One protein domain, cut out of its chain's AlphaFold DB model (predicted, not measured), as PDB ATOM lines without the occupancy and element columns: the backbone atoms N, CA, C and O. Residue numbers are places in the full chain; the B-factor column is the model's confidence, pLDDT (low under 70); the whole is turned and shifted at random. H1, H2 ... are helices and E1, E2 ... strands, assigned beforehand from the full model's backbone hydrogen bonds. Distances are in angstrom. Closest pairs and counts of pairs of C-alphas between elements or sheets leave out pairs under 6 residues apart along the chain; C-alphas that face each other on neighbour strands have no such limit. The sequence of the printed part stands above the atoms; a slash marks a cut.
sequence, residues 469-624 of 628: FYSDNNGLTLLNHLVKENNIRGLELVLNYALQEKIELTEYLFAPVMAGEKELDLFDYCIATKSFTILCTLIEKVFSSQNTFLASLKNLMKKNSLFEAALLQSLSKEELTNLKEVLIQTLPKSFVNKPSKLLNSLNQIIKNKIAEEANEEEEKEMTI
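Overview. This is residues 469 to 624 of the 628 residues of the protein "SET domain-containing protein" of Legionella drancourtii LLAP12 (UniProt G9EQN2). Two rows of helices lie side by side, H1, H4 and H7 in one row and H2, H5 and H8 in the other, the two rows running opposite ways. The long helix H10 packs on H8 at one end of the rows, and its residues 614 to 623 stick out as an arm; H3 and the small strand hairpin E1 and E2 sit by H4, while H6 reaches from the end of H5 to the beginning of H10. The printed part has 156 residues, with ten named helices and two named strands in the order H1 H2 H3 E1 E2 H4 H5 H6 H7 H8 H9 H10; the sheet E1 - E2 is antiparallel and the class is mostly helix. The whole is compact, with a radius of gyration of the C-alphas of 17.2 A, yet elongated, spanning 63 by 39 by 24 A.

Along the chain. H1, residues 478 to 484, begins at C-alpha 478 at (91.816, -4.000, 22.764). H2 is residues 488 to 500, 17.9 A long, and H3 is residues 506 to 510. E1, residues 513 to 515, and E2, residues 518 to 520, precede H4, residues 522 to 528. H5 is residues 532 to 544, 18.2 A long, and H6 is residues 549 to 559, 15.6 A long. H7 is residues 565 to 570, H8 residues 573 to 586, 20.0 A long, and H9 residues 589 to 592. H10, residues 597 to 623, is 39.3 A long and ends at C-alpha 623 at (54.940, -32.832, 5.254).

Arrangement. H4 and H5 are the hubs, touching four helices each, and form a helical hairpin; their closest C-alphas, of Cys 526 and Leu 535, are 5.9 A apart. H4 touches H1 (Val 483 and Cys 526, closest C-alphas 6.4 A), the same way at a shallow tilt of 16 degrees. H4 touches H7, with Ala 528 and Leu 567 closest, C-alphas 6.9 A apart. H3 touches H4 through Leu 509 and Leu 522, closest C-alphas 5.3 A. E1 and E2 are a hairpin, with N 513 and O 520 2.8 A apart and N 520 and O 513 2.9 A apart. H5 touches H2 (Ile 488 and Ile 534, closest C-alphas 5.7 A) and H8 (Glu 540 and Thr 586, closest C-alphas 5.7 A), both the same way. H5 and H6 only just touch, with 3 pairs of C-alphas within 8 A, and only at the corner. H10 touches H8 with residues 599 to 610 alone, opposite ways at a shallow tilt of 19 degrees, Lys 573 and Ile 606 having the closest C-alphas, 6.0 A. H6 and H10 touch only at their ends. H9 is close but not clearly touching H8. Every O i to N i+4 pair is within hydrogen-bond range in H1 to H8 and H10; H9 is too short for such a pair.

Size, cuts and confidence. The C-alphas of Glu 501 and Ile 624, the two farthest apart, are 63.7 A apart. The printed part has no cut, and each link between named elements is tight. Residues 614 to 624, of which 614 to 623 belong to H10, stand free; the body without them spans 47 by 35 by 24 A. The mean pLDDT of the printed part is 81.1, with 22 residues under 70, among them residues 545 to 550, 591 to 595 and 621 to 624.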
ATOM      1  N   PHE A 469      93.338   1.239  26.724       69.44
ATOM      2  CA  PHE A 469      92.042   0.679  26.338       69.44
ATOM      3  C   PHE A 469      91.384   1.496  25.236       69.44
ATOM      4  O   PHE A 469      90.173   1.724  25.214       69.44
ATOM      5  N   TYR A 470      92.204   1.923  24.295       75.38
ATOM      6  CA  TYR A 470      91.724   2.580  23.109       75.38
ATOM      7  C   TYR A 470      90.778   1.712  22.293       75.38
ATOM      8  O   TYR A 470      90.884   0.482  22.289       75.38
ATOM      9  N   SER A 471      89.940   2.381  21.507       78.81
ATOM     10  CA  SER A 471      89.146   1.756  20.466       78.81
ATOM     11  C   SER A 471      89.779   1.859  19.078       78.81
ATOM     12  O   SER A 471      90.675   2.677  18.833       78.81
ATOM     13  N   ASP A 472      89.302   1.009  18.176       82.44
ATOM     14  CA  ASP A 472      89.429   1.151  16.731       82.44
ATOM     15  C   ASP A 472      88.339   2.090  16.167       82.44
ATOM     16  O   ASP A 472      87.499   2.627  16.901       82.44
ATOM     17  N   ASN A 473      88.320   2.253  14.842       81.38
ATOM     18  CA  ASN A 473      87.327   3.061  14.122       81.38
ATOM     19  C   ASN A 473      85.863   2.623  14.341       81.38
ATOM     20  O   ASN A 473      84.959   3.410  14.067       81.38
ATOM     21  N   ASN A 474      85.625   1.393  14.805       76.88
ATOM     22  CA  ASN A 474      84.302   0.840  15.103       76.88
ATOM     23  C   ASN A 474      83.974   0.882  16.607       76.88
ATOM     24  O   ASN A 474      82.974   0.317  17.051       76.88
ATOM     25  N   GLY A 475      84.829   1.502  17.421       79.50
ATOM     26  CA  GLY A 475      84.673   1.497  18.870       79.50
ATOM     27  C   GLY A 475      85.175   0.213  19.542       79.50
ATOM     28  O   GLY A 475      85.120   0.135  20.763       79.50
ATOM     29  N   LEU A 476      85.695  -0.780  18.805       83.94
ATOM     30  CA  LEU A 476      86.199  -2.019  19.404       83.94
ATOM     31  C   LEU A 476      87.474  -1.732  20.188       83.94
ATOM     32  O   LEU A 476      88.463  -1.268  19.626       83.94
ATOM     33  N   THR A 477      87.469  -2.034  21.485       83.69
ATOM     34  CA  THR A 477      88.662  -1.886  22.322       83.69
ATOM     35  C   THR A 477      89.653  -3.026  22.101       83.69
ATOM     36  O   THR A 477      89.324  -4.062  21.512       83.69
ATOM     37  N   LEU A 478      90.859  -2.893  22.662       83.44
ATOM     38  CA  LEU A 478      91.816  -4.000  22.764       83.44
ATOM     39  C   LEU A 478      91.167  -5.287  23.316       83.44
ATOM     40  O   LEU A 478      91.414  -6.373  22.793       83.44
ATOM     41  N   LEU A 479      90.303  -5.186  24.334       87.81
ATOM     42  CA  LEU A 479      89.618  -6.356  24.890       87.81
ATOM     43  C   LEU A 479      88.677  -6.999  23.863       87.81
ATOM     44  O   LEU A 479      88.643  -8.221  23.758       87.81
ATOM     45  N   ASN A 480      87.974  -6.207  23.050       88.19
ATOM     46  CA  ASN A 480      87.104  -6.735  21.997       88.19
ATOM     47  C   ASN A 480      87.901  -7.444  20.896       88.19
ATOM     48  O   ASN A 480      87.489  -8.506  20.430       88.19
ATOM     49  N   HIS A 481      89.059  -6.909  20.501       85.25
ATOM     50  CA  HIS A 481      89.939  -7.587  19.546       85.25
ATOM     51  C   HIS A 481      90.431  -8.933  20.087       85.25
ATOM     52  O   HIS A 481      90.362  -9.939  19.381       85.25
ATOM     53  N   LEU A 482      90.828  -8.978  21.360       88.62
ATOM     54  CA  LEU A 482      91.222 -10.218  22.031       88.62
ATOM     55  C   LEU A 482      90.080 -11.235  22.077       88.62
ATOM     56  O   LEU A 482      90.325 -12.428  21.900       88.62
ATOM     57  N   VAL A 483      88.838 -10.774  22.262       90.50
ATOM     58  CA  VAL A 483      87.652 -11.636  22.192       90.50
ATOM     59  C   VAL A 483      87.484 -12.219  20.791       90.50
ATOM     60  O   VAL A 483      87.417 -13.436  20.623       90.50
ATOM     61  N   LYS A 484      87.479 -11.350  19.776       86.81
ATOM     62  CA  LYS A 484      87.286 -11.712  18.368       86.81
ATOM     63  C   LYS A 484      88.335 -12.704  17.860       86.81
ATOM     64  O   LYS A 484      88.022 -13.569  17.048       86.81
ATOM     65  N   GLU A 485      89.572 -12.583  18.332       84.00
ATOM     66  CA  GLU A 485      90.691 -13.460  17.968       84.00
ATOM     67  C   GLU A 485      90.783 -14.727  18.840       84.00
ATOM     68  O   GLU A 485      91.709 -15.522  18.687       84.00
ATOM     69  N   ASN A 486      89.838 -14.923  19.765       88.38
ATOM     70  CA  ASN A 486      89.854 -15.987  20.766       88.38
ATOM     71  C   ASN A 486      91.157 -16.036  21.600       88.38
ATOM     72  O   ASN A 486      91.670 -17.098  21.964       88.38
ATOM     73  N   ASN A 487      91.735 -14.867  21.893       86.94
ATOM     74  CA  ASN A 487      93.043 -14.722  22.521       86.94
ATOM     75  C   ASN A 487      92.933 -14.588  24.048       86.94
ATOM     76  O   ASN A 487      93.164 -13.526  24.634       86.94
ATOM     77  N   ILE A 488      92.628 -15.712  24.704       88.75
ATOM     78  CA  ILE A 488      92.499 -15.814  26.170       88.75
ATOM     79  C   ILE A 488      93.761 -15.308  26.886       88.75
ATOM     80  O   ILE A 488      93.681 -14.648  27.914       88.75
ATOM     81  N   ARG A 489      94.945 -15.568  26.327       84.94
ATOM     82  CA  ARG A 489      96.226 -15.216  26.961       84.94
ATOM     83  C   ARG A 489      96.458 -13.712  26.985       84.94
ATOM     84  O   ARG A 489      96.884 -13.174  28.002       84.94
ATOM     85  N   GLY A 490      96.196 -13.043  25.862       87.25
ATOM     86  CA  GLY A 490      96.257 -11.588  25.789       87.25
ATOM     87  C   GLY A 490      95.233 -10.955  26.727       87.25
ATOM     88  O   GLY A 490      95.576 -10.029  27.457       87.25
ATOM     89  N   LEU A 491      94.022 -11.523  26.796       89.19
ATOM     90  CA  LEU A 491      92.983 -11.087  27.729       89.19
ATOM     91  C   LEU A 491      93.452 -11.188  29.183       89.19
ATOM     92  O   LEU A 491      93.392 -10.207  29.919       89.19
ATOM     93  N   GLU A 492      93.967 -12.346  29.596       88.69
ATOM     94  CA  GLU A 492      94.492 -12.535  30.948       88.69
ATOM     95  C   GLU A 492      95.610 -11.551  31.266       88.69
ATOM     96  O   GLU A 492      95.648 -11.011  32.371       88.69
ATOM     97  N   LEU A 493      96.518 -11.309  30.321       88.88
ATOM     98  CA  LEU A 493      97.620 -10.377  30.511       88.88
ATOM     99  C   LEU A 493      97.104  -8.960  30.766       88.88
ATOM    100  O   LEU A 493      97.489  -8.359  31.769       88.88
ATOM    101  N   VAL A 494      96.212  -8.454  29.909       88.00
ATOM    102  CA  VAL A 494      95.645  -7.102  30.038       88.00
ATOM    103  C   VAL A 494      94.843  -6.971  31.333       88.00
ATOM    104  O   VAL A 494      95.036  -6.009  32.075       88.00
ATOM    105  N   LEU A 495      94.001  -7.956  31.662       86.69
ATOM    106  CA  LEU A 495      93.213  -7.947  32.898       86.69
ATOM    107  C   LEU A 495      94.102  -8.007  34.144       86.69
ATOM    108  O   LEU A 495      93.907  -7.228  35.073       86.69
ATOM    109  N   ASN A 496      95.094  -8.903  34.181       86.50
ATOM    110  CA  ASN A 496      96.008  -9.010  35.319       86.50
ATOM    111  C   ASN A 496      96.827  -7.723  35.488       86.50
ATOM    112  O   ASN A 496      97.005  -7.269  36.615       86.50
ATOM    113  N   TYR A 497      97.298  -7.133  34.385       86.88
ATOM    114  CA  TYR A 497      98.002  -5.855  34.405       86.88
ATOM    115  C   TYR A 497      97.109  -4.744  34.971       86.88
ATOM    116  O   TYR A 497      97.489  -4.089  35.938       86.88
ATOM    117  N   ALA A 498      95.888  -4.596  34.452       84.19
ATOM    118  CA  ALA A 498      94.939  -3.597  34.929       84.19
ATOM    119  C   ALA A 498      94.599  -3.770  36.414       84.19
ATOM    120  O   ALA A 498      94.565  -2.795  37.160       84.19
ATOM    121  N   LEU A 499      94.407  -5.010  36.875       82.44
ATOM    122  CA  LEU A 499      94.177  -5.307  38.290       82.44
ATOM    123  C   LEU A 499      95.394  -4.958  39.160       82.44
ATOM    124  O   LEU A 499      95.220  -4.409  40.249       82.44
ATOM    125  N   GLN A 500      96.608  -5.260  38.693       85.19
ATOM    126  CA  GLN A 500      97.849  -4.966  39.412       85.19
ATOM    127  C   GLN A 500      98.079  -3.454  39.543       85.19
ATOM    128  O   GLN A 500      98.391  -2.972  40.632       85.19
ATOM    129  N   GLU A 501      97.878  -2.714  38.453       84.38
ATOM    130  CA  GLU A 501      98.054  -1.258  38.390       84.38
ATOM    131  C   GLU A 501      96.808  -0.484  38.861       84.38
ATOM    132  O   GLU A 501      96.784   0.746  38.842       84.38
ATOM    133  N   LYS A 502      95.773  -1.195  39.340       83.06
ATOM    134  CA  LYS A 502      94.502  -0.638  39.838       83.06
ATOM    135  C   LYS A 502      93.797   0.265  38.819       83.06
ATOM    136  O   LYS A 502      93.154   1.245  39.197       83.06
ATOM    137  N   ILE A 503      93.905  -0.074  37.537       80.62
ATOM    138  CA  ILE A 503      93.194   0.616  36.464       80.62
ATOM    139  C   ILE A 503      91.705   0.270  36.563       80.62
ATOM    140  O   ILE A 503      91.325  -0.892  36.729       80.62
ATOM    141  N   GLU A 504      90.852   1.290  36.486       77.81
ATOM    142  CA  GLU A 504      89.407   1.110  36.539       77.81
ATOM    143  C   GLU A 504      88.901   0.476  35.238       77.81
ATOM    144  O   GLU A 504      88.928   1.090  34.179       77.81
ATOM    145  N   LEU A 505      88.441  -0.775  35.324       77.69
ATOM    146  CA  LEU A 505      87.959  -1.536  34.168       77.69
ATOM    147  C   LEU A 505      86.482  -1.289  33.834       77.69
ATOM    148  O   LEU A 505      86.022  -1.718  32.782       77.69
ATOM    149  N   THR A 506      85.722  -0.638  34.721       75.31
ATOM    150  CA  THR A 506      84.259  -0.526  34.604       75.31
ATOM    151  C   THR A 506      83.835   0.080  33.271       75.31
ATOM    152  O   THR A 506      82.983  -0.487  32.592       75.31
ATOM    153  N   GLU A 507      84.449   1.196  32.878       70.94
ATOM    154  CA  GLU A 507      84.103   1.880  31.631       70.94
ATOM    155  C   GLU A 507      84.459   1.039  30.403       70.94
ATOM    156  O   GLU A 507      83.725   1.077  29.434       70.94
ATOM    157  N   TYR A 508      85.495   0.204  30.447       76.19
ATOM    158  CA  TYR A 508      85.912  -0.610  29.296       76.19
ATOM    159  C   TYR A 508      85.129  -1.911  29.148       76.19
ATOM    160  O   TYR A 508      84.936  -2.405  28.044       76.19
ATOM    161  N   LEU A 509      84.685  -2.480  30.268       80.38
ATOM    162  CA  LEU A 509      83.896  -3.709  30.272       80.38
ATOM    163  C   LEU A 509      82.441  -3.453  29.869       80.38
ATOM    164  O   LEU A 509      81.821  -4.330  29.271       80.38
ATOM    165  N   PHE A 510      81.920  -2.265  30.191       78.94
ATOM    166  CA  PHE A 510      80.527  -1.886  29.952       78.94
ATOM    167  C   PHE A 510      80.346  -0.788  28.896       78.94
ATOM    168  O   PHE A 510      79.209  -0.404  28.623       78.94
ATOM    169  N   ALA A 511      81.424  -0.250  28.313       75.75
ATOM    170  CA  ALA A 511      81.292   0.660  27.182       75.75
ATOM    171  C   ALA A 511      80.678  -0.098  26.001       75.75
ATOM    172  O   ALA A 511      81.213  -1.140  25.611       75.75
ATOM    173  N   PRO A 512      79.586   0.420  25.414       75.81
ATOM    174  CA  PRO A 512      79.046  -0.152  24.199       75.81
ATOM    175  C   PRO A 512      80.052   0.010  23.060       75.81
ATOM    176  O   PRO A 512      80.601   1.092  22.846       75.81
ATOM    177  N   VAL A 513      80.253  -1.061  22.303       77.94
ATOM    178  CA  VAL A 513      81.021  -1.084  21.059       77.94
ATOM    179  C   VAL A 513      80.106  -1.454  19.898       77.94
ATOM    180  O   VAL A 513      79.120  -2.168  20.088       77.94
ATOM    181  N   MET A 514      80.425  -1.007  18.682       76.06
ATOM    182  CA  MET A 514      79.623  -1.382  17.516       76.06
ATOM    183  C   MET A 514      79.978  -2.794  17.052       76.06
ATOM    184  O   MET A 514      81.101  -3.074  16.629       76.06
ATOM    185  N   ALA A 515      78.988  -3.681  17.067       73.25
ATOM    186  CA  ALA A 515      79.027  -4.984  16.418       73.25
ATOM    187  C   ALA A 515      77.956  -5.017  15.318       73.25
ATOM    188  O   ALA A 515      76.807  -5.399  15.543       73.25
ATOM    189  N   GLY A 516      78.326  -4.562  14.116       75.06
ATOM    190  CA  GLY A 516      77.352  -4.286  13.057       75.06
ATOM    191  C   GLY A 516      76.527  -3.044  13.402       75.06
ATOM    192  O   GLY A 516      77.096  -1.979  13.624       75.06
ATOM    193  N   GLU A 517      75.202  -3.182  13.466       70.81
ATOM    194  CA  GLU A 517      74.273  -2.099  13.832       70.81
ATOM    195  C   GLU A 517      73.917  -2.073  15.328       70.81
ATOM    196  O   GLU A 517      73.146  -1.221  15.765       70.81
ATOM    197  N   LYS A 518      74.458  -3.003  16.126       78.69
ATOM    198  CA  LYS A 518      74.169  -3.108  17.561       78.69
ATOM    199  C   LYS A 518      75.301  -2.545  18.407       78.69
ATOM    200  O   LYS A 518      76.473  -2.786  18.120       78.69
ATOM    201  N   GLU A 519      74.927  -1.850  19.473       81.88
ATOM    202  CA  GLU A 519      75.819  -1.429  20.551       81.88
ATOM    203  C   GLU A 519      75.867  -2.540  21.605       81.88
ATOM    204  O   GLU A 519      74.879  -2.770  22.291       81.88
ATOM    205  N   LEU A 520      76.994  -3.246  21.715       86.81
ATOM    206  CA  LEU A 520      77.177  -4.350  22.662       86.81
ATOM    207  C   LEU A 520      78.274  -4.003  23.662       86.81
ATOM    208  O   LEU A 520      79.321  -3.503  23.259       86.81
ATOM    209  N   ASP A 521      78.084  -4.297  24.945       87.62
ATOM    210  CA  ASP A 521      79.203  -4.264  25.888       87.62
ATOM    211  C   ASP A 521      80.147  -5.466  25.689       87.62
ATOM    212  O   ASP A 521      79.915  -6.317  24.828       87.62
ATOM    213  N   LEU A 522      81.245  -5.565  26.448       88.56
ATOM    214  CA  LEU A 522      82.209  -6.652  26.246       88.56
ATOM    215  C   LEU A 522      81.615  -8.041  26.549       88.56
ATOM    216  O   LEU A 522      82.009  -9.023  25.914       88.56
ATOM    217  N   PHE A 523      80.690  -8.146  27.503       89.19
ATOM    218  CA  PHE A 523      80.059  -9.410  27.879       89.19
ATOM    219  C   PHE A 523      79.092  -9.875  26.791       89.19
ATOM    220  O   PHE A 523      79.165 -11.029  26.360       89.19
ATOM    221  N   ASP A 524      78.252  -8.967  26.298       89.94
ATOM    222  CA  ASP A 524      77.377  -9.212  25.153       89.94
ATOM    223  C   ASP A 524      78.182  -9.487  23.883       89.94
ATOM    224  O   ASP A 524      77.861 -10.401  23.125       89.94
ATOM    225  N   TYR A 525      79.295  -8.782  23.679       91.19
ATOM    226  CA  TYR A 525      80.199  -9.037  22.564       91.19
ATOM    227  C   TYR A 525      80.740 -10.473  22.597       91.19
ATOM    228  O   TYR A 525      80.721 -11.144  21.569       91.19
ATOM    229  N   CYS A 526      81.135 -10.991  23.770       92.06
ATOM    230  CA  CYS A 526      81.560 -12.389  23.913       92.06
ATOM    231  C   CYS A 526      80.455 -13.385  23.544       92.06
ATOM    232  O   CYS A 526      80.748 -14.446  22.992       92.06
ATOM    233  N   ILE A 527      79.197 -13.073  23.861       90.50
ATOM    234  CA  ILE A 527      78.061 -13.920  23.488       90.50
ATOM    235  C   ILE A 527      77.838 -13.860  21.977       90.50
ATOM    236  O   ILE A 527      77.725 -14.904  21.337       90.50
ATOM    237  N   ALA A 528      77.838 -12.659  21.398       90.00
ATOM    238  CA  ALA A 528      77.639 -12.445  19.969       90.00
ATOM    239  C   ALA A 528      78.715 -13.141  19.122       90.00
ATOM    240  O   ALA A 528      78.412 -13.693  18.066       90.00
ATOM    241  N   THR A 529      79.965 -13.168  19.597       90.12
ATOM    242  CA  THR A 529      81.078 -13.874  18.942       90.12
ATOM    243  C   THR A 529      81.219 -15.333  19.371       90.12
ATOM    244  O   THR A 529      82.157 -16.003  18.937       90.12
ATOM    245  N   LYS A 530      80.308 -15.844  20.215       91.19
ATOM    246  CA  LYS A 530      80.304 -17.227  20.726       91.19
ATOM    247  C   LYS A 530      81.606 -17.601  21.452       91.19
ATOM    248  O   LYS A 530      82.018 -18.759  21.498       91.19
ATOM    249  N   SER A 531      82.278 -16.615  22.038       91.94
ATOM    250  CA  SER A 531      83.572 -16.748  22.711       91.94
ATOM    251  C   SER A 531      83.395 -17.101  24.191       91.94
ATOM    252  O   SER A 531      83.889 -16.408  25.082       91.94
ATOM    253  N   PHE A 532      82.674 -18.190  24.477       90.62
ATOM    254  CA  PHE A 532      82.265 -18.531  25.846       90.62
ATOM    255  C   PHE A 532      83.442 -18.816  26.787       90.62
ATOM    256  O   PHE A 532      83.381 -18.454  27.956       90.62
ATOM    257  N   THR A 533      84.552 -19.375  26.295       89.50
ATOM    258  CA  THR A 533      85.755 -19.592  27.119       89.50
ATOM    259  C   THR A 533      86.385 -18.279  27.586       89.50
ATOM    260  O   THR A 533      86.825 -18.172  28.726       89.50
ATOM    261  N   ILE A 534      86.394 -17.253  26.735       91.88
ATOM    262  CA  ILE A 534      86.848 -15.915  27.124       91.88
ATOM    263  C   ILE A 534      85.882 -15.292  28.124       91.88
ATOM    264  O   ILE A 534      86.331 -14.711  29.110       91.88
ATOM    265  N   LEU A 535      84.573 -15.453  27.907       90.94
ATOM    266  CA  LEU A 535      83.561 -15.015  28.863       90.94
ATOM    267  C   LEU A 535      83.794 -15.648  30.245       90.94
ATOM    268  O   LEU A 535      83.732 -14.928  31.243       90.94
ATOM    269  N   CYS A 536      84.144 -16.943  30.310       88.12
ATOM    270  CA  CYS A 536      84.549 -17.601  31.559       88.12
ATOM    271  C   CYS A 536      85.686 -16.838  32.235       88.12
ATOM    272  O   CYS A 536      85.555 -16.396  33.375       88.12
ATOM    273  N   THR A 537      86.798 -16.669  31.517       88.62
ATOM    274  CA  THR A 537      88.011 -16.040  32.042       88.62
ATOM    275  C   THR A 537      87.741 -14.610  32.500       88.62
ATOM    276  O   THR A 537      88.212 -14.200  33.563       88.62
ATOM    277  N   LEU A 538      86.953 -13.858  31.728       87.88
ATOM    278  CA  LEU A 538      86.558 -12.495  32.049       87.88
ATOM    279  C   LEU A 538      85.813 -12.456  33.385       87.88
ATOM    280  O   LEU A 538      86.221 -11.729  34.288       87.88
ATOM    281  N   ILE A 539      84.771 -13.280  33.524       83.94
ATOM    282  CA  ILE A 539      83.965 -13.393  34.743       83.94
ATOM    283  C   ILE A 539      84.848 -13.813  35.926       83.94
ATOM    284  O   ILE A 539      84.867 -13.124  36.945       83.94
ATOM    285  N   GLU A 540      85.623 -14.888  35.804       83.31
ATOM    286  CA  GLU A 540      86.480 -15.402  36.881       83.31
ATOM    287  C   GLU A 540      87.466 -14.351  37.396       83.31
ATOM    288  O   GLU A 540      87.549 -14.101  38.604       83.31
ATOM    289  N   LYS A 541      88.193 -13.691  36.486       80.94
ATOM    290  CA  LYS A 541      89.195 -12.680  36.846       80.94
ATOM    291  C   LYS A 541      88.562 -11.501  37.555       80.94
ATOM    292  O   LYS A 541      89.024 -11.082  38.617       80.94
ATOM    293  N   VAL A 542      87.459 -11.028  37.009       76.75
ATOM    294  CA  VAL A 542      86.672  -9.950  37.578       76.75
ATOM    295  C   VAL A 542      86.163 -10.294  38.986       76.75
ATOM    296  O   VAL A 542      86.306  -9.484  39.904       76.75
ATOM    297  N   PHE A 543      85.627 -11.500  39.193       75.12
ATOM    298  CA  PHE A 543      85.100 -11.945  40.487       75.12
ATOM    299  C   PHE A 543      86.173 -12.248  41.533       75.12
ATOM    300  O   PHE A 543      85.909 -12.118  42.730       75.12
ATOM    301  N   SER A 544      87.368 -12.644  41.096       73.62
ATOM    302  CA  SER A 544      88.514 -12.861  41.982       73.62
ATOM    303  C   SER A 544      89.080 -11.557  42.562       73.62
ATOM    304  O   SER A 544      89.788 -11.581  43.569       73.62
ATOM    305  N   SER A 545      88.738 -10.405  41.972       67.69
ATOM    306  CA  SER A 545      89.183  -9.093  42.443       67.69
ATOM    307  C   SER A 545      88.326  -8.568  43.609       67.69
ATOM    308  O   SER A 545      87.099  -8.660  43.598       67.69
ATOM    309  N   GLN A 546      88.951  -7.960  44.626       62.31
ATOM    310  CA  GLN A 546      88.249  -7.313  45.754       62.31
ATOM    311  C   GLN A 546      87.747  -5.889  45.418       62.31
ATOM    312  O   GLN A 546      87.610  -5.045  46.303       62.31
ATOM    313  N   ASN A 547      87.492  -5.597  44.141       61.00
ATOM    314  CA  ASN A 547      87.216  -4.242  43.663       61.00
ATOM    315  C   ASN A 547      85.732  -3.847  43.757       61.00
ATOM    316  O   ASN A 547      84.828  -4.683  43.755       61.00
ATOM    317  N   THR A 548      85.482  -2.533  43.761       58.19
ATOM    318  CA  THR A 548      84.153  -1.894  43.667       58.19
ATOM    319  C   THR A 548      83.322  -2.415  42.490       58.19
ATOM    320  O   THR A 548      82.105  -2.560  42.613       58.19
ATOM    321  N   PHE A 549      83.986  -2.794  41.394       64.56
ATOM    322  CA  PHE A 549      83.412  -3.459  40.222       64.56
ATOM    323  C   PHE A 549      82.508  -4.653  40.583       64.56
ATOM    324  O   PHE A 549      81.426  -4.831  40.015       64.56
ATOM    325  N   LEU A 550      82.915  -5.452  41.575       66.94
ATOM    326  CA  LEU A 550      82.191  -6.637  42.024       66.94
ATOM    327  C   LEU A 550      80.756  -6.293  42.449       66.94
ATOM    328  O   LEU A 550      79.843  -7.088  42.239       66.94
ATOM    329  N   ALA A 551      80.532  -5.118  43.047       70.62
ATOM    330  CA  ALA A 551      79.204  -4.687  43.475       70.62
ATOM    331  C   ALA A 551      78.296  -4.355  42.279       70.62
ATOM    332  O   ALA A 551      77.141  -4.792  42.257       70.62
ATOM    333  N   SER A 552      78.823  -3.647  41.275       67.94
ATOM    334  CA  SER A 552      78.102  -3.305  40.042       67.94
ATOM    335  C   SER A 552      77.729  -4.555  39.252       67.94
ATOM    336  O   SER A 552      76.551  -4.754  38.955       67.94
ATOM    337  N   LEU A 553      78.686  -5.463  39.028       71.06
ATOM    338  CA  LEU A 553      78.423  -6.726  38.338       71.06
ATOM    339  C   LEU A 553      77.387  -7.564  39.096       71.06
ATOM    340  O   LEU A 553      76.390  -7.992  38.516       71.06
ATOM    341  N   LYS A 554      77.554  -7.738  40.419       71.75
ATOM    342  CA  LYS A 554      76.583  -8.450  41.271       71.75
ATOM    343  C   LYS A 554      75.177  -7.861  41.157       71.75
ATOM    344  O   LYS A 554      74.208  -8.619  41.192       71.75
ATOM    345  N   ASN A 555      75.050  -6.541  41.039       71.62
ATOM    346  CA  ASN A 555      73.762  -5.876  40.859       71.62
ATOM    347  C   ASN A 555      73.166  -6.119  39.465       71.62
ATOM    348  O   ASN A 555      71.978  -6.431  39.391       71.62
ATOM    349  N   LEU A 556      73.961  -6.039  38.394       69.81
ATOM    350  CA  LEU A 556      73.511  -6.328  37.024       69.81
ATOM    351  C   LEU A 556      73.036  -7.783  36.883       69.81
ATOM    352  O   LEU A 556      71.922  -8.041  36.428       69.81
ATOM    353  N   MET A 557      73.805  -8.742  37.408       68.94
ATOM    354  CA  MET A 557      73.412 -10.157  37.402       68.94
ATOM    355  C   MET A 557      72.147 -10.427  38.224       68.94
ATOM    356  O   MET A 557      71.301 -11.223  37.818       68.94
ATOM    357  N   LYS A 558      71.963  -9.752  39.370       67.38
ATOM    358  CA  LYS A 558      70.713  -9.850  40.152       67.38
ATOM    359  C   LYS A 558      69.499  -9.323  39.385       67.38
ATOM    360  O   LYS A 558      68.391  -9.811  39.609       67.38
ATOM    361  N   LYS A 559      69.695  -8.323  38.523       66.62
ATOM    362  CA  LYS A 559      68.642  -7.690  37.722       66.62
ATOM    363  C   LYS A 559      68.354  -8.409  36.398       66.62
ATOM    364  O   LYS A 559      67.410  -8.005  35.732       66.62
ATOM    365  N   ASN A 560      69.085  -9.477  36.059       66.75
ATOM    366  CA  ASN A 560      69.033 -10.121  34.738       66.75
ATOM    367  C   ASN A 560      69.341  -9.141  33.591       66.75
ATOM    368  O   ASN A 560      68.742  -9.218  32.527       66.75
ATOM    369  N   SER A 561      70.234  -8.184  33.842       70.44
ATOM    370  CA  SER A 561      70.609  -7.137  32.886       70.44
ATOM    371  C   SER A 561      72.087  -7.223  32.509       70.44
ATOM    372  O   SER A 561      72.681  -6.200  32.197       70.44
ATOM    373  N   LEU A 562      72.707  -8.397  32.684       74.56
ATOM    374  CA  LEU A 562      74.097  -8.616  32.274       74.56
ATOM    375  C   LEU A 562      74.196  -8.904  30.774       74.56
ATOM    376  O   LEU A 562      75.218  -8.592  30.192       74.56
ATOM    377  N   PHE A 563      73.161  -9.518  30.195       84.94
ATOM    378  CA  PHE A 563      73.132  -9.856  28.778       84.94
ATOM    379  C   PHE A 563      71.854  -9.340  28.136       84.94
ATOM    380  O   PHE A 563      70.780  -9.390  28.754       84.94
ATOM    381  N   GLU A 564      71.946  -8.916  26.884       84.12
ATOM    382  CA  GLU A 564      70.780  -8.550  26.097       84.12
ATOM    383  C   GLU A 564      69.871  -9.760  25.845       84.12
ATOM    384  O   GLU A 564      70.272 -10.786  25.288       84.12
ATOM    385  N   ALA A 565      68.587  -9.632  26.196       83.12
ATOM    386  CA  ALA A 565      67.615 -10.712  26.022       83.12
ATOM    387  C   ALA A 565      67.456 -11.132  24.549       83.12
ATOM    388  O   ALA A 565      67.339 -12.322  24.260       83.12
ATOM    389  N   ALA A 566      67.493 -10.167  23.625       85.69
ATOM    390  CA  ALA A 566      67.419 -10.430  22.190       85.69
ATOM    391  C   ALA A 566      68.630 -11.235  21.691       85.69
ATOM    392  O   ALA A 566      68.486 -12.085  20.814       85.69
ATOM    393  N   LEU A 567      69.812 -11.002  22.268       87.50
ATOM    394  CA  LEU A 567      71.018 -11.740  21.921       87.50
ATOM    395  C   LEU A 567      70.926 -13.192  22.400       87.50
ATOM    396  O   LEU A 567      71.167 -14.108  21.618       87.50
ATOM    397  N   LEU A 568      70.477 -13.416  23.638       87.81
ATOM    398  CA  LEU A 568      70.255 -14.767  24.162       87.81
ATOM    399  C   LEU A 568      69.240 -15.562  23.328       87.81
ATOM    400  O   LEU A 568      69.425 -16.753  23.112       87.81
ATOM    401  N   GLN A 569      68.180 -14.913  22.840       87.75
ATOM    402  CA  GLN A 569      67.173 -15.563  21.991       87.75
ATOM    403  C   GLN A 569      67.707 -15.962  20.607       87.75
ATOM    404  O   GLN A 569      67.149 -16.867  19.987       87.75
ATOM    405  N   SER A 570      68.773 -15.307  20.133       88.94
ATOM    406  CA  SER A 570      69.395 -15.603  18.836       88.94
ATOM    407  C   SER A 570      70.328 -16.819  18.850       88.94
ATOM    408  O   SER A 570      70.698 -17.308  17.786       88.94
ATOM    409  N   LEU A 571      70.705 -17.307  20.035       90.81
ATOM    410  CA  LEU A 571      71.592 -18.457  20.189       90.81
ATOM    411  C   LEU A 571      70.866 -19.780  19.921       90.81
ATOM    412  O   LEU A 571      69.679 -19.939  20.223       90.81
ATOM    413  N   SER A 572      71.615 -20.763  19.421       91.25
ATOM    414  CA  SER A 572      71.137 -22.141  19.316       91.25
ATOM    415  C   SER A 572      70.985 -22.783  20.701       91.25
ATOM    416  O   SER A 572      71.546 -22.329  21.704       91.25
ATOM    417  N   LYS A 573      70.248 -23.892  20.779       91.44
ATOM    418  CA  LYS A 573      70.123 -24.683  22.011       91.44
ATOM    419  C   LYS A 573      71.475 -25.174  22.539       91.44
ATOM    420  O   LYS A 573      71.696 -25.158  23.752       91.44
ATOM    421  N   GLU A 574      72.371 -25.602  21.651       91.06
ATOM    422  CA  GLU A 574      73.720 -26.054  22.016       91.06
ATOM    423  C   GLU A 574      74.539 -24.899  22.608       91.06
ATOM    424  O   GLU A 574      75.132 -25.035  23.677       91.06
ATOM    425  N   GLU A 575      74.482 -23.726  21.976       92.56
ATOM    426  CA  GLU A 575      75.164 -22.513  22.437       92.56
ATOM    427  C   GLU A 575      74.639 -22.040  23.797       92.56
ATOM    428  O   GLU A 575      75.425 -21.726  24.690       92.56
ATOM    429  N   LEU A 576      73.318 -22.052  23.995       90.69
ATOM    430  CA  LEU A 576      72.693 -21.726  25.278       90.69
ATOM    431  C   LEU A 576      73.076 -22.716  26.381       90.69
ATOM    432  O   LEU A 576      73.266 -22.317  27.533       90.69
ATOM    433  N   THR A 577      73.186 -24.000  26.040       90.75
ATOM    434  CA  THR A 577      73.596 -25.043  26.986       90.75
ATOM    435  C   THR A 577      75.053 -24.845  27.396       90.75
ATOM    436  O   THR A 577      75.339 -24.815  28.593       90.75
ATOM    437  N   ASN A 578      75.944 -24.591  26.435       90.81
ATOM    438  CA  ASN A 578      77.352 -24.288  26.691       90.81
ATOM    439  C   ASN A 578      77.512 -23.015  27.545       90.81
ATOM    440  O   ASN A 578      78.164 -23.038  28.587       90.81
ATOM    441  N   LEU A 579      76.822 -21.924  27.189       90.06
ATOM    442  CA  LEU A 579      76.806 -20.688  27.980       90.06
ATOM    443  C   LEU A 579      76.337 -20.937  29.422       90.06
ATOM    444  O   LEU A 579      76.919 -20.415  30.374       90.06
ATOM    445  N   LYS A 580      75.290 -21.747  29.609       89.31
ATOM    446  CA  LYS A 580      74.794 -22.106  30.941       89.31
ATOM    447  C   LYS A 580      75.837 -22.889  31.740       89.31
ATOM    448  O   LYS A 580      76.020 -22.591  32.921       89.31
ATOM    449  N   GLU A 581      76.494 -23.876  31.138       89.56
ATOM    450  CA  GLU A 581      77.547 -24.658  31.797       89.56
ATOM    451  C   GLU A 581      78.713 -23.771  32.230       89.56
ATOM    452  O   GLU A 581      79.112 -23.814  33.395       89.56
ATOM    453  N   VAL A 582      79.169 -22.898  31.331       86.75
ATOM    454  CA  VAL A 582      80.168 -21.862  31.605       86.75
ATOM    455  C   VAL A 582      79.780 -21.036  32.830       86.75
ATOM    456  O   VAL A 582      80.535 -20.971  33.799       86.75
ATOM    457  N   LEU A 583      78.572 -20.469  32.849       85.44
ATOM    458  CA  LEU A 583      78.126 -19.621  33.956       85.44
ATOM    459  C   LEU A 583      78.024 -20.383  35.282       85.44
ATOM    460  O   LEU A 583      78.334 -19.822  36.332       85.44
ATOM    461  N   ILE A 584      77.602 -21.650  35.264       86.50
ATOM    462  CA  ILE A 584      77.544 -22.488  36.472       86.50
ATOM    463  C   ILE A 584      78.948 -22.741  37.032       86.50
ATOM    464  O   ILE A 584      79.117 -22.748  38.253       86.50
ATOM    465  N   GLN A 585      79.940 -22.937  36.163       83.88
ATOM    466  CA  GLN A 585      81.323 -23.187  36.569       83.88
ATOM    467  C   GLN A 585      82.002 -21.928  37.118       83.88
ATOM    468  O   GLN A 585      82.710 -22.005  38.122       83.88
ATOM    469  N   THR A 586      81.766 -20.768  36.498       80.75
ATOM    470  CA  THR A 586      82.511 -19.540  36.810       80.75
ATOM    471  C   THR A 586      81.872 -18.668  37.886       80.75
ATOM    472  O   THR A 586      82.565 -17.907  38.566       80.75
ATOM    473  N   LEU A 587      80.545 -18.715  38.048       79.19
ATOM    474  CA  LEU A 587      79.868 -17.871  39.031       79.19
ATOM    475  C   LEU A 587      80.134 -18.361  40.464       79.19
ATOM    476  O   LEU A 587      80.144 -19.564  40.729       79.19
ATOM    477  N   PRO A 588      80.273 -17.449  41.449       75.62
ATOM    478  CA  PRO A 588      80.434 -17.849  42.840       75.62
ATOM    479  C   PRO A 588      79.299 -18.770  43.298       75.62
ATOM    480  O   PRO A 588      78.135 -18.525  42.989       75.62
ATOM    481  N   LYS A 589      79.598 -19.765  44.142       75.88
ATOM    482  CA  LYS A 589      78.590 -20.711  44.667       75.88
ATOM    483  C   LYS A 589      77.368 -20.027  45.294       75.88
ATOM    484  O   LYS A 589      76.266 -20.555  45.228       75.88
ATOM    485  N   SER A 590      77.525 -18.831  45.867       70.62
ATOM    486  CA  SER A 590      76.411 -18.034  46.403       70.62
ATOM    487  C   SER A 590      75.410 -17.552  45.340       70.62
ATOM    488  O   SER A 590      74.253 -17.308  45.678       70.62
ATOM    489  N   PHE A 591      75.839 -17.433  44.080       69.62
ATOM    490  CA  PHE A 591      75.014 -17.128  42.908       69.62
ATOM    491  C   PHE A 591      74.400 -18.369  42.259       69.62
ATOM    492  O   PHE A 591      73.350 -18.247  41.639       69.62
ATOM    493  N   VAL A 592      75.041 -19.533  42.389       67.56
ATOM    494  CA  VAL A 592      74.567 -20.801  41.806       67.56
ATOM    495  C   VAL A 592      73.583 -21.510  42.741       67.56
ATOM    496  O   VAL A 592      72.515 -21.938  42.316       67.56
ATOM    497  N   ASN A 593      73.895 -21.577  44.041       66.25
ATOM    498  CA  ASN A 593      73.096 -22.297  45.042       66.25
ATOM    499  C   ASN A 593      71.742 -21.632  45.343       66.25
ATOM    500  O   ASN A 593      70.858 -22.258  45.921       66.25
ATOM    501  N   LYS A 594      71.576 -20.356  44.983       67.00
ATOM    502  CA  LYS A 594      70.269 -19.701  44.908       67.00
ATOM    503  C   LYS A 594      69.945 -19.542  43.428       67.00
ATOM    504  O   LYS A 594      70.794 -18.986  42.741       67.00
ATOM    505  N   PRO A 595      68.762 -19.948  42.934       59.53
ATOM    506  CA  PRO A 595      68.408 -19.753  41.534       59.53
ATOM    507  C   PRO A 595      68.498 -18.265  41.192       59.53
ATOM    508  O   PRO A 595      67.660 -17.461  41.611       59.53
ATOM    509  N   SER A 596      69.564 -17.868  40.498       72.12
ATOM    510  CA  SER A 596      69.695 -16.493  40.041       72.12
ATOM    511  C   SER A 596      68.632 -16.246  38.971       72.12
ATOM    512  O   SER A 596      68.293 -17.143  38.194       72.12
ATOM    513  N   LYS A 597      68.084 -15.025  38.919       76.56
ATOM    514  CA  LYS A 597      67.114 -14.652  37.874       76.56
ATOM    515  C   LYS A 597      67.671 -14.923  36.470       76.56
ATOM    516  O   LYS A 597      66.919 -15.353  35.605       76.56
ATOM    517  N   LEU A 598      68.984 -14.756  36.298       79.94
ATOM    518  CA  LEU A 598      69.717 -15.055  35.071       79.94
ATOM    519  C   LEU A 598      69.671 -16.539  34.680       79.94
ATOM    520  O   LEU A 598      69.228 -16.862  33.582       79.94
ATOM    521  N   LEU A 599      70.057 -17.453  35.580       82.50
ATOM    522  CA  LEU A 599      70.026 -18.896  35.291       82.50
ATOM    523  C   LEU A 599      68.597 -19.398  35.034       82.50
ATOM    524  O   LEU A 599      68.387 -20.248  34.172       82.50
ATOM    525  N   ASN A 600      67.607 -18.849  35.743       84.38
ATOM    526  CA  ASN A 600      66.199 -19.163  35.495       84.38
ATOM    527  C   ASN A 600      65.738 -18.676  34.116       84.38
ATOM    528  O   ASN A 600      65.072 -19.428  33.407       84.38
ATOM    529  N   SER A 601      66.122 -17.458  33.724       84.12
ATOM    530  CA  SER A 601      65.833 -16.912  32.395       84.12
ATOM    531  C   SER A 601      66.448 -17.778  31.295       84.12
ATOM    532  O   SER A 601      65.754 -18.145  30.355       84.12
ATOM    533  N   LEU A 602      67.717 -18.176  31.438       85.75
ATOM    534  CA  LEU A 602      68.392 -19.066  30.486       85.75
ATOM    535  C   LEU A 602      67.704 -20.431  30.385       85.75
ATOM    536  O   LEU A 602      67.442 -20.905  29.285       85.75
ATOM    537  N   ASN A 603      67.345 -21.044  31.519       87.25
ATOM    538  CA  ASN A 603      66.598 -22.304  31.525       87.25
ATOM    539  C   ASN A 603      65.254 -22.186  30.799       87.25
ATOM    540  O   ASN A 603      64.847 -23.130  30.126       87.25
ATOM    541  N   GLN A 604      64.563 -21.053  30.940       88.38
ATOM    542  CA  GLN A 604      63.305 -20.824  30.242       88.38
ATOM    543  C   GLN A 604      63.515 -20.691  28.729       88.38
ATOM    544  O   GLN A 604      62.778 -21.310  27.969       88.38
ATOM    545  N   ILE A 605      64.537 -19.949  28.291       88.38
ATOM    546  CA  ILE A 605      64.866 -19.803  26.864       88.38
ATOM    547  C   ILE A 605      65.238 -21.165  26.257       88.38
ATOM    548  O   ILE A 605      64.720 -21.519  25.204       88.38
ATOM    549  N   ILE A 606      66.054 -21.969  26.950       89.94
ATOM    550  CA  ILE A 606      66.417 -23.327  26.509       89.94
ATOM    551  C   ILE A 606      65.172 -24.210  26.362       89.94
ATOM    552  O   ILE A 606      65.030 -24.907  25.363       89.94
ATOM    553  N   LYS A 607      64.251 -24.176  27.333       90.56
ATOM    554  CA  LYS A 607      62.991 -24.932  27.253       90.56
ATOM    555  C   LYS A 607      62.145 -24.511  26.053       90.56
ATOM    556  O   LYS A 607      61.618 -25.380  25.371       90.56
ATOM    557  N   ASN A 608      62.039 -23.207  25.800       89.94
ATOM    558  CA  ASN A 608      61.305 -22.692  24.647       89.94
ATOM    559  C   ASN A 608      61.945 -23.170  23.332       89.94
ATOM    560  O   ASN A 608      61.230 -23.656  22.467       89.94
ATOM    561  N   LYS A 609      63.281 -23.142  23.220       89.50
ATOM    562  CA  LYS A 609      64.010 -23.650  22.044       89.50
ATOM    563  C   LYS A 609      63.802 -25.147  21.803       89.50
ATOM    564  O   LYS A 609      63.624 -25.558  20.668       89.50
ATOM    565  N   ILE A 610      63.770 -25.952  22.867       88.38
ATOM    566  CA  ILE A 610      63.461 -27.389  22.764       88.38
ATOM    567  C   ILE A 610      62.036 -27.613  22.243       88.38
ATOM    568  O   ILE A 610      61.819 -28.515  21.443       88.38
ATOM    569  N   ALA A 611      61.072 -26.811  22.700       88.00
ATOM    570  CA  ALA A 611      59.694 -26.902  22.227       88.00
ATOM    571  C   ALA A 611      59.550 -26.453  20.760       88.00
ATOM    572  O   ALA A 611      58.794 -27.065  20.018       88.00
ATOM    573  N   GLU A 612      60.292 -25.421  20.336       87.12
ATOM    574  CA  GLU A 612      60.365 -24.985  18.931       87.12
ATOM    575  C   GLU A 612      60.923 -26.099  18.027       87.12
ATOM    576  O   GLU A 612      60.293 -26.437  17.031       87.12
ATOM    577  N   GLU A 613      62.045 -26.724  18.410       85.75
ATOM    578  CA  GLU A 613      62.649 -27.846  17.670       85.75
ATOM    579  C   GLU A 613      61.689 -29.041  17.538       85.75
ATOM    580  O   GLU A 613      61.560 -29.605  16.454       85.75
ATOM    581  N   ALA A 614      60.985 -29.401  18.617       82.88
ATOM    582  CA  ALA A 614      60.029 -30.511  18.610       82.88
ATOM    583  C   ALA A 614      58.833 -30.248  17.677       82.88
ATOM    584  O   ALA A 614      58.416 -31.143  16.945       82.88
ATOM    585  N   ASN A 615      58.313 -29.017  17.657       83.44
ATOM    586  CA  ASN A 615      57.216 -28.644  16.763       83.44
ATOM    587  C   ASN A 615      57.656 -28.626  15.285       83.44
ATOM    588  O   ASN A 615      56.895 -29.042  14.416       83.44
ATOM    589  N   GLU A 616      58.881 -28.177  14.983       81.19
ATOM    590  CA  GLU A 616      59.424 -28.216  13.616       81.19
ATOM    591  C   GLU A 616      59.663 -29.649  13.109       81.19
ATOM    592  O   GLU A 616      59.525 -29.909  11.911       81.19
ATOM    593  N   GLU A 617      60.046 -30.579  13.991       77.06
ATOM    594  CA  GLU A 617      60.171 -32.003  13.657       77.06
ATOM    595  C   GLU A 617      58.798 -32.635  13.381       77.06
ATOM    596  O   GLU A 617      58.647 -33.304  12.357       77.06
ATOM    597  N   GLU A 618      57.776 -32.345  14.196       75.81
ATOM    598  CA  GLU A 618      56.396 -32.797  13.950       75.81
ATOM    599  C   GLU A 618      55.826 -32.246  12.623       75.81
ATOM    600  O   GLU A 618      55.207 -32.988  11.853       75.81
ATOM    601  N   GLU A 619      56.075 -30.974  12.285       73.38
ATOM    602  CA  GLU A 619      55.644 -30.380  11.006       73.38
ATOM    603  C   GLU A 619      56.390 -30.963   9.787       73.38
ATOM    604  O   GLU A 619      55.798 -31.144   8.711       73.38
ATOM    605  N   LYS A 620      57.678 -31.301   9.932       72.62
ATOM    606  CA  LYS A 620      58.460 -31.990   8.886       72.62
ATOM    607  C   LYS A 620      57.998 -33.433   8.685       72.62
ATOM    608  O   LYS A 620      57.909 -33.880   7.543       72.62
ATOM    609  N   GLU A 621      57.653 -34.150   9.751       67.56
ATOM    610  CA  GLU A 621      57.079 -35.496   9.644       67.56
ATOM    611  C   GLU A 621      55.688 -35.479   8.988       67.56
ATOM    612  O   GLU A 621      55.390 -36.344   8.163       67.56
ATOM    613  N   MET A 622      54.866 -34.454   9.250       60.38
ATOM    614  CA  MET A 622      53.567 -34.288   8.580       60.38
ATOM    615  C   MET A 622      53.674 -33.922   7.090       60.38
ATOM    616  O   MET A 622      52.795 -34.290   6.310       60.38
ATOM    617  N   THR A 623      54.737 -33.235   6.662       57.72
ATOM    618  CA  THR A 623      54.940 -32.832   5.254       57.72
ATOM    619  C   THR A 623      55.662 -33.877   4.394       57.72
ATOM    620  O   THR A 623      55.595 -33.798   3.167       57.72
ATOM    621  N   ILE A 624      56.300 -34.886   5.001       54.91
ATOM    622  CA  ILE A 624      56.978 -35.992   4.295       54.91
ATOM    623  C   ILE A 624      56.041 -37.181   4.020       54.91
ATOM    624  O   ILE A 624      56.456 -38.140   3.377       54.91
TER     625      ILE A 624